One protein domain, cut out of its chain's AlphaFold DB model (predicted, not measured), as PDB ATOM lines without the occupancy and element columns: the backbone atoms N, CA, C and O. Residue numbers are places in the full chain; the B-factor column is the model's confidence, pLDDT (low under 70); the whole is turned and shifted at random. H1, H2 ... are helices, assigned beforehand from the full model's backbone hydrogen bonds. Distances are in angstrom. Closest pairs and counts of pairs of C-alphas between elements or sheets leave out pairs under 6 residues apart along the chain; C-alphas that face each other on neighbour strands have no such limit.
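This is residues 121 to 144 and 267 to 304 of the 656 residues of a protein of Angomonas deanei (UniProt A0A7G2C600). Three helices lie side by side along the long axis, with H2 between H1 and H3: H2 runs the same way as the long H1, and H3 folds back beside H2 as a helical hairpin. The far end of H1, residues 139 to 144, sticks out past the others. The printed part has 62 residues, with three named helices in the order H1, H2, H3 and no named strand, and its class is all helix. The whole is compact, with a radius of gyration of the C-alphas of 12.2 A, and its outline is elongated, spanning 37 by 23 by 13 A.

H1, residues 121 to 144, touches H2, residues 267 to 281. Their closest C-alphas are those of Leu 131 and Ala 279, 4.5 A apart, and they run the same way at a shallow tilt of 18 degrees. H2 also touches H3, residues 287 to 301, with the C-alphas of Gln 273 and Met 301 the closest at 6.4 A. H2 and H3 form a helical hairpin, running opposite ways at a shallow tilt of 8 degrees. H1 and H3 are apart. In H1 and H2 every O i to N i+4 pair is within hydrogen-bond range; in H3, 9 of 11 are.

H1 measures 34.2 A from C-alpha 121 at (266.145, 278.022, 201.685) to C-alpha 144 at (291.566, 272.045, 223.805). H2 measures 21.0 A from C-alpha 267 to C-alpha 281. H3 measures 20.8 A and ends with C-alpha 301 at (279.843, 281.541, 196.277).

The C-alphas of Glu 144 and Glu 267, the two farthest apart, are 38.2 A from each other across the cut, where residues 145 to 266 are not printed. The link from H2 to H3, five residues, is tight. The model's mean pLDDT over the printed part is 79.1; residues 142 to 144 and 283 to 289 are under 70.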
ATOM      1  N   GLU A 121     266.379 278.099 200.238       82.44
ATOM      2  CA  GLU A 121     266.145 278.022 201.685       82.44
ATOM      3  C   GLU A 121     267.014 276.948 202.367       82.44
ATOM      4  O   GLU A 121     267.525 277.166 203.469       82.44
ATOM      5  N   LYS A 122     267.225 275.801 201.705       84.56
ATOM      6  CA  LYS A 122     268.110 274.726 202.185       84.56
ATOM      7  C   LYS A 122     269.579 275.139 202.094       84.56
ATOM      8  O   LYS A 122     270.340 274.837 203.007       84.56
ATOM      9  N   GLU A 123     269.962 275.876 201.053       83.00
ATOM     10  CA  GLU A 123     271.313 276.439 200.925       83.00
ATOM     11  C   GLU A 123     271.615 277.462 202.027       83.00
ATOM     12  O   GLU A 123     272.700 277.457 202.612       83.00
ATOM     13  N   LEU A 124     270.638 278.302 202.382       86.75
ATOM     14  CA  LEU A 124     270.751 279.209 203.524       86.75
ATOM     15  C   LEU A 124     270.890 278.425 204.839       86.75
ATOM     16  O   LEU A 124     271.737 278.764 205.671       86.75
ATOM     17  N   ALA A 125     270.109 277.358 205.027       87.62
ATOM     18  CA  ALA A 125     270.224 276.490 206.200       87.62
ATOM     19  C   ALA A 125     271.604 275.811 206.285       87.62
ATOM     20  O   ALA A 125     272.187 275.730 207.369       87.62
ATOM     21  N   PHE A 126     272.163 275.389 205.148       86.31
ATOM     22  CA  PHE A 126     273.522 274.858 205.058       86.31
ATOM     23  C   PHE A 126     274.572 275.909 205.445       86.31
ATOM     24  O   PHE A 126     275.429 275.633 206.287       86.31
ATOM     25  N   ALA A 127     274.463 277.140 204.936       87.12
ATOM     26  CA  ALA A 127     275.358 278.238 205.305       87.12
ATOM     27  C   ALA A 127     275.317 278.541 206.818       87.12
ATOM     28  O   ALA A 127     276.354 278.714 207.463       87.12
ATOM     29  N   GLN A 128     274.122 278.540 207.418       89.19
ATOM     30  CA  GLN A 128     273.958 278.703 208.867       89.19
ATOM     31  C   GLN A 128     274.591 277.553 209.660       89.19
ATOM     32  O   GLN A 128     275.223 277.791 210.694       89.19
ATOM     33  N   ALA A 129     274.443 276.316 209.182       88.75
ATOM     34  CA  ALA A 129     275.049 275.144 209.799       88.75
ATOM     35  C   ALA A 129     276.583 275.200 209.729       88.75
ATOM     36  O   ALA A 129     277.238 274.984 210.749       88.75
ATOM     37  N   LEU A 130     277.163 275.567 208.580       86.12
ATOM     38  CA  LEU A 130     278.610 275.738 208.423       86.12
ATOM     39  C   LEU A 130     279.176 276.792 209.378       86.12
ATOM     40  O   LEU A 130     280.173 276.543 210.058       86.12
ATOM     41  N   LEU A 131     278.509 277.943 209.493       87.50
ATOM     42  CA  LEU A 131     278.869 278.975 210.462       87.50
ATOM     43  C   LEU A 131     278.829 278.418 211.894       87.50
ATOM     44  O   LEU A 131     279.756 278.647 212.672       87.50
ATOM     45  N   ALA A 132     277.777 277.679 212.260       89.44
ATOM     46  CA  ALA A 132     277.647 277.098 213.595       89.44
ATOM     47  C   ALA A 132     278.763 276.084 213.891       89.44
ATOM     48  O   ALA A 132     279.344 276.119 214.979       89.44
ATOM     49  N   VAL A 133     279.108 275.235 212.918       86.62
ATOM     50  CA  VAL A 133     280.212 274.271 213.013       86.62
ATOM     51  C   VAL A 133     281.544 274.994 213.184       86.62
ATOM     52  O   VAL A 133     282.301 274.647 214.088       86.62
ATOM     53  N   ARG A 134     281.823 276.042 212.402       83.81
ATOM     54  CA  ARG A 134     283.074 276.805 212.537       83.81
ATOM     55  C   ARG A 134     283.157 277.560 213.863       83.81
ATOM     56  O   ARG A 134     284.181 277.483 214.542       83.81
ATOM     57  N   LYS A 135     282.069 278.187 214.325       86.06
ATOM     58  CA  LYS A 135     282.015 278.805 215.665       86.06
ATOM     59  C   LYS A 135     282.215 277.769 216.777       86.06
ATOM     60  O   LYS A 135     282.903 278.054 217.760       86.06
ATOM     61  N   ALA A 136     281.659 276.567 216.624       84.00
ATOM     62  CA  ALA A 136     281.876 275.463 217.551       84.00
ATOM     63  C   ALA A 136     283.324 274.949 217.510       84.00
ATOM     64  O   ALA A 136     283.894 274.719 218.570       84.00
ATOM     65  N   ALA A 137     283.950 274.852 216.336       81.56
ATOM     66  CA  ALA A 137     285.343 274.437 216.176       81.56
ATOM     67  C   ALA A 137     286.325 275.442 216.799       81.56
ATOM     68  O   ALA A 137     287.248 275.045 217.505       81.56
ATOM     69  N   VAL A 138     286.097 276.749 216.626       80.81
ATOM     70  CA  VAL A 138     286.885 277.798 217.301       80.81
ATOM     71  C   VAL A 138     286.726 277.708 218.822       80.81
ATOM     72  O   VAL A 138     287.691 277.884 219.566       80.81
ATOM     73  N   LYS A 139     285.517 277.405 219.307       79.81
ATOM     74  CA  LYS A 139     285.263 277.187 220.736       79.81
ATOM     75  C   LYS A 139     285.933 275.908 221.251       79.81
ATOM     76  O   LYS A 139     286.521 275.950 222.323       79.81
ATOM     77  N   ALA A 140     285.900 274.823 220.480       75.12
ATOM     78  CA  ALA A 140     286.551 273.560 220.806       75.12
ATOM     79  C   ALA A 140     288.075 273.716 220.861       75.12
ATOM     80  O   ALA A 140     288.664 273.320 221.852       75.12
ATOM     81  N   LYS A 141     288.708 274.410 219.902       71.06
ATOM     82  CA  LYS A 141     290.149 274.732 219.947       71.06
ATOM     83  C   LYS A 141     290.538 275.588 221.157       71.06
ATOM     84  O   LYS A 141     291.631 275.444 221.699       71.06
ATOM     85  N   LYS A 142     289.651 276.492 221.593       67.50
ATOM     86  CA  LYS A 142     289.849 277.255 222.838       67.50
ATOM     87  C   LYS A 142     289.761 276.358 224.072       67.50
ATOM     88  O   LYS A 142     290.540 276.560 224.989       67.50
ATOM     89  N   GLN A 143     288.872 275.364 224.070       60.72
ATOM     90  CA  GLN A 143     288.764 274.376 225.148       60.72
ATOM     91  C   GLN A 143     289.907 273.346 225.126       60.72
ATOM     92  O   GLN A 143     290.391 272.974 226.182       60.72
ATOM     93  N   GLU A 144     290.418 272.954 223.956       54.00
ATOM     94  CA  GLU A 144     291.566 272.045 223.805       54.00
ATOM     95  C   GLU A 144     292.863 272.661 224.351       54.00
ATOM     96  O   GLU A 144     293.670 271.962 224.958       54.00
ATOM     97  N   GLU A 267     267.210 288.104 197.727       81.62
ATOM     98  CA  GLU A 267     267.458 288.488 199.117       81.62
ATOM     99  C   GLU A 267     267.923 287.286 199.949       81.62
ATOM    100  O   GLU A 267     268.832 287.426 200.772       81.62
ATOM    101  N   VAL A 268     267.375 286.097 199.682       81.81
ATOM    102  CA  VAL A 268     267.839 284.834 200.279       81.81
ATOM    103  C   VAL A 268     269.274 284.529 199.836       81.81
ATOM    104  O   VAL A 268     270.109 284.214 200.685       81.81
ATOM    105  N   GLN A 269     269.598 284.732 198.554       80.19
ATOM    106  CA  GLN A 269     270.957 284.541 198.035       80.19
ATOM    107  C   GLN A 269     271.967 285.535 198.629       80.19
ATOM    108  O   GLN A 269     273.041 285.142 199.082       80.19
ATOM    109  N   ARG A 270     271.608 286.818 198.766       85.25
ATOM    110  CA  ARG A 270     272.465 287.805 199.456       85.25
ATOM    111  C   ARG A 270     272.697 287.453 200.925       85.25
ATOM    112  O   ARG A 270     273.798 287.647 201.444       85.25
ATOM    113  N   LYS A 271     271.673 286.934 201.615       85.75
ATOM    114  CA  LYS A 271     271.798 286.456 203.002       85.75
ATOM    115  C   LYS A 271     272.709 285.228 203.081       85.75
ATOM    116  O   LYS A 271     273.575 285.201 203.954       85.75
ATOM    117  N   LYS A 272     272.575 284.268 202.158       87.56
ATOM    118  CA  LYS A 272     273.473 283.105 202.023       87.56
ATOM    119  C   LYS A 272     274.922 283.556 201.836       87.56
ATOM    120  O   LYS A 272     275.763 283.175 202.647       87.56
ATOM    121  N   GLN A 273     275.195 284.413 200.849       84.81
ATOM    122  CA  GLN A 273     276.539 284.939 200.583       84.81
ATOM    123  C   GLN A 273     277.126 285.602 201.834       84.81
ATOM    124  O   GLN A 273     278.199 285.224 202.288       84.81
ATOM    125  N   LYS A 274     276.381 286.491 202.498       89.00
ATOM    126  CA  LYS A 274     276.856 287.160 203.718       89.00
ATOM    127  C   LYS A 274     277.188 286.189 204.863       89.00
ATOM    128  O   LYS A 274     278.179 286.382 205.563       89.00
ATOM    129  N   ILE A 275     276.368 285.155 205.068       87.56
ATOM    130  CA  ILE A 275     276.594 284.138 206.111       87.56
ATOM    131  C   ILE A 275     277.810 283.270 205.766       87.56
ATOM    132  O   ILE A 275     278.595 282.940 206.654       87.56
ATOM    133  N   MET A 276     277.988 282.929 204.490       83.69
ATOM    134  CA  MET A 276     279.147 282.175 204.022       83.69
ATOM    135  C   MET A 276     280.436 282.989 204.175       83.69
ATOM    136  O   MET A 276     281.416 282.470 204.699       83.69
ATOM    137  N   GLU A 277     280.434 284.281 203.837       85.44
ATOM    138  CA  GLU A 277     281.583 285.164 204.083       85.44
ATOM    139  C   GLU A 277     281.936 285.244 205.570       85.44
ATOM    140  O   GLU A 277     283.110 285.150 205.927       85.44
ATOM    141  N   GLU A 278     280.933 285.347 206.449       86.81
ATOM    142  CA  GLU A 278     281.145 285.314 207.899       86.81
ATOM    143  C   GLU A 278     281.740 283.968 208.349       86.81
ATOM    144  O   GLU A 278     282.655 283.942 209.172       86.81
ATOM    145  N   ALA A 279     281.269 282.844 207.799       84.56
ATOM    146  CA  ALA A 279     281.804 281.524 208.119       84.56
ATOM    147  C   ALA A 279     283.286 281.397 207.718       84.56
ATOM    148  O   ALA A 279     284.093 280.903 208.512       84.56
ATOM    149  N   PHE A 280     283.669 281.887 206.535       82.12
ATOM    150  CA  PHE A 280     285.059 281.840 206.070       82.12
ATOM    151  C   PHE A 280     285.977 282.848 206.774       82.12
ATOM    152  O   PHE A 280     287.114 282.510 207.080       82.12
ATOM    153  N   ALA A 281     285.469 284.016 207.174       80.56
ATOM    154  CA  ALA A 281     286.240 284.997 207.944       80.56
ATOM    155  C   ALA A 281     286.605 284.522 209.366       80.56
ATOM    156  O   ALA A 281     287.571 284.996 209.955       80.56
ATOM    157  N   THR A 282     285.854 283.579 209.948       71.06
ATOM    158  CA  THR A 282     286.140 283.074 211.308       71.06
ATOM    159  C   THR A 282     287.341 282.121 211.406       71.06
ATOM    160  O   THR A 282     287.672 281.703 212.518       71.06
ATOM    161  N   ALA A 283     287.980 281.765 210.287       64.19
ATOM    162  CA  ALA A 283     288.999 280.715 210.204       64.19
ATOM    163  C   ALA A 283     290.434 281.210 209.915       64.19
ATOM    164  O   ALA A 283     291.296 280.407 209.570       64.19
ATOM    165  N   GLU A 284     290.726 282.497 210.101       58.62
ATOM    166  CA  GLU A 284     292.089 283.025 209.945       58.62
ATOM    167  C   GLU A 284     293.033 282.482 211.029       58.62
ATOM    168  O   GLU A 284     292.996 282.959 212.159       58.62
ATOM    169  N   GLU A 285     293.897 281.513 210.690       57.38
ATOM    170  CA  GLU A 285     295.207 281.359 211.357       57.38
ATOM    171  C   GLU A 285     296.266 280.519 210.594       57.38
ATOM    172  O   GLU A 285     297.419 280.542 211.010       57.38
ATOM    173  N   ASP A 286     295.977 279.873 209.448       56.47
ATOM    174  CA  ASP A 286     296.990 279.085 208.709       56.47
ATOM    175  C   ASP A 286     297.100 279.488 207.221       56.47
ATOM    176  O   ASP A 286     296.157 279.347 206.449       56.47
ATOM    177  N   ALA A 287     298.283 279.940 206.786       52.41
ATOM    178  CA  ALA A 287     298.506 280.506 205.446       52.41
ATOM    179  C   ALA A 287     298.229 279.542 204.270       52.41
ATOM    180  O   ALA A 287     297.784 279.991 203.223       52.41
ATOM    181  N   GLN A 288     298.441 278.233 204.443       58.81
ATOM    182  CA  GLN A 288     298.128 277.210 203.428       58.81
ATOM    183  C   GLN A 288     296.628 276.898 203.350       58.81
ATOM    184  O   GLN A 288     296.110 276.613 202.276       58.81
ATOM    185  N   LYS A 289     295.906 277.041 204.470       59.69
ATOM    186  CA  LYS A 289     294.441 276.962 204.465       59.69
ATOM    187  C   LYS A 289     293.828 278.158 203.767       59.69
ATOM    188  O   LYS A 289     292.728 278.032 203.275       59.69
ATOM    189  N   ASN A 290     294.513 279.293 203.659       70.94
ATOM    190  CA  ASN A 290     293.937 280.446 202.972       70.94
ATOM    191  C   ASN A 290     293.734 280.189 201.468       70.94
ATOM    192  O   ASN A 290     292.740 280.652 200.924       70.94
ATOM    193  N   GLU A 291     294.603 279.433 200.791       78.19
ATOM    194  CA  GLU A 291     294.420 279.091 199.365       78.19
ATOM    195  C   GLU A 291     293.289 278.072 199.174       78.19
ATOM    196  O   GLU A 291     292.374 278.285 198.381       78.19
ATOM    197  N   GLU A 292     293.273 277.013 199.982       78.31
ATOM    198  CA  GLU A 292     292.209 276.004 199.947       78.31
ATOM    199  C   GLU A 292     290.857 276.576 200.408       78.31
ATOM    200  O   GLU A 292     289.819 276.306 199.813       78.31
ATOM    201  N   GLU A 293     290.835 277.418 201.442       79.25
ATOM    202  CA  GLU A 293     289.619 278.064 201.940       79.25
ATOM    203  C   GLU A 293     289.126 279.171 201.011       79.25
ATOM    204  O   GLU A 293     287.917 279.382 200.938       79.25
ATOM    205  N   THR A 294     290.008 279.856 200.274       81.06
ATOM    206  CA  THR A 294     289.573 280.783 199.217       81.06
ATOM    207  C   THR A 294     289.010 280.029 198.019       81.06
ATOM    208  O   THR A 294     287.974 280.448 197.505       81.06
ATOM    209  N   PHE A 295     289.593 278.886 197.635       85.12
ATOM    210  CA  PHE A 295     289.003 277.987 196.640       85.12
ATOM    211  C   PHE A 295     287.622 277.489 197.084       85.12
ATOM    212  O   PHE A 295     286.646 277.690 196.368       85.12
ATOM    213  N   ILE A 296     287.503 276.924 198.289       84.44
ATOM    214  CA  ILE A 296     286.231 276.413 198.820       84.44
ATOM    215  C   ILE A 296     285.207 277.551 198.958       84.44
ATOM    216  O   ILE A 296     284.035 277.372 198.626       84.44
ATOM    217  N   ARG A 297     285.625 278.744 199.402       82.94
ATOM    218  CA  ARG A 297     284.757 279.929 199.433       82.94
ATOM    219  C   ARG A 297     284.236 280.247 198.036       82.94
ATOM    220  O   ARG A 297     283.031 280.409 197.883       82.94
ATOM    221  N   ASN A 298     285.108 280.322 197.034       83.81
ATOM    222  CA  ASN A 298     284.718 280.644 195.660       83.81
ATOM    223  C   ASN A 298     283.827 279.552 195.055       83.81
ATOM    224  O   ASN A 298     282.838 279.877 194.408       83.81
ATOM    225  N   TYR A 299     284.106 278.283 195.354       84.75
ATOM    226  CA  TYR A 299     283.287 277.139 194.963       84.75
ATOM    227  C   TYR A 299     281.847 277.268 195.480       84.75
ATOM    228  O   TYR A 299     280.906 277.125 194.705       84.75
ATOM    229  N   PHE A 300     281.665 277.645 196.755       83.25
ATOM    230  CA  PHE A 300     280.345 277.889 197.358       83.25
ATOM    231  C   PHE A 300     279.664 279.205 197.004       83.25
ATOM    232  O   PHE A 300     278.433 279.257 197.027       83.25
ATOM    233  N   MET A 301     280.418 280.253 196.681       81.06
ATOM    234  CA  MET A 301     279.843 281.541 196.277       81.06
ATOM    235  C   MET A 301     279.389 281.553 194.823       81.06
ATOM    236  O   MET A 301     278.369 282.168 194.526       81.06
ATOM    237  N   ASN A 302     280.141 280.881 193.952       81.38
ATOM    238  CA  ASN A 302     279.883 280.839 192.515       81.38
ATOM    239  C   ASN A 302     279.124 279.573 192.097       81.38
ATOM    240  O   ASN A 302     278.938 279.357 190.909       81.38
ATOM    241  N   GLU A 303     278.719 278.741 193.064       80.12
ATOM    242  CA  GLU A 303     277.943 277.513 192.848       80.12
ATOM    243  C   GLU A 303     278.558 276.603 191.776       80.12
ATOM    244  O   GLU A 303     277.849 276.021 190.966       80.12
ATOM    245  N   LEU A 304     279.889 276.450 191.795       75.00
ATOM    246  CA  LEU A 304     280.654 275.733 190.760       75.00
ATOM    247  C   LEU A 304     280.335 274.223 190.668       75.00
ATOM    248  O   LEU A 304     280.876 273.544 189.806       75.00
TER     249      LEU A 304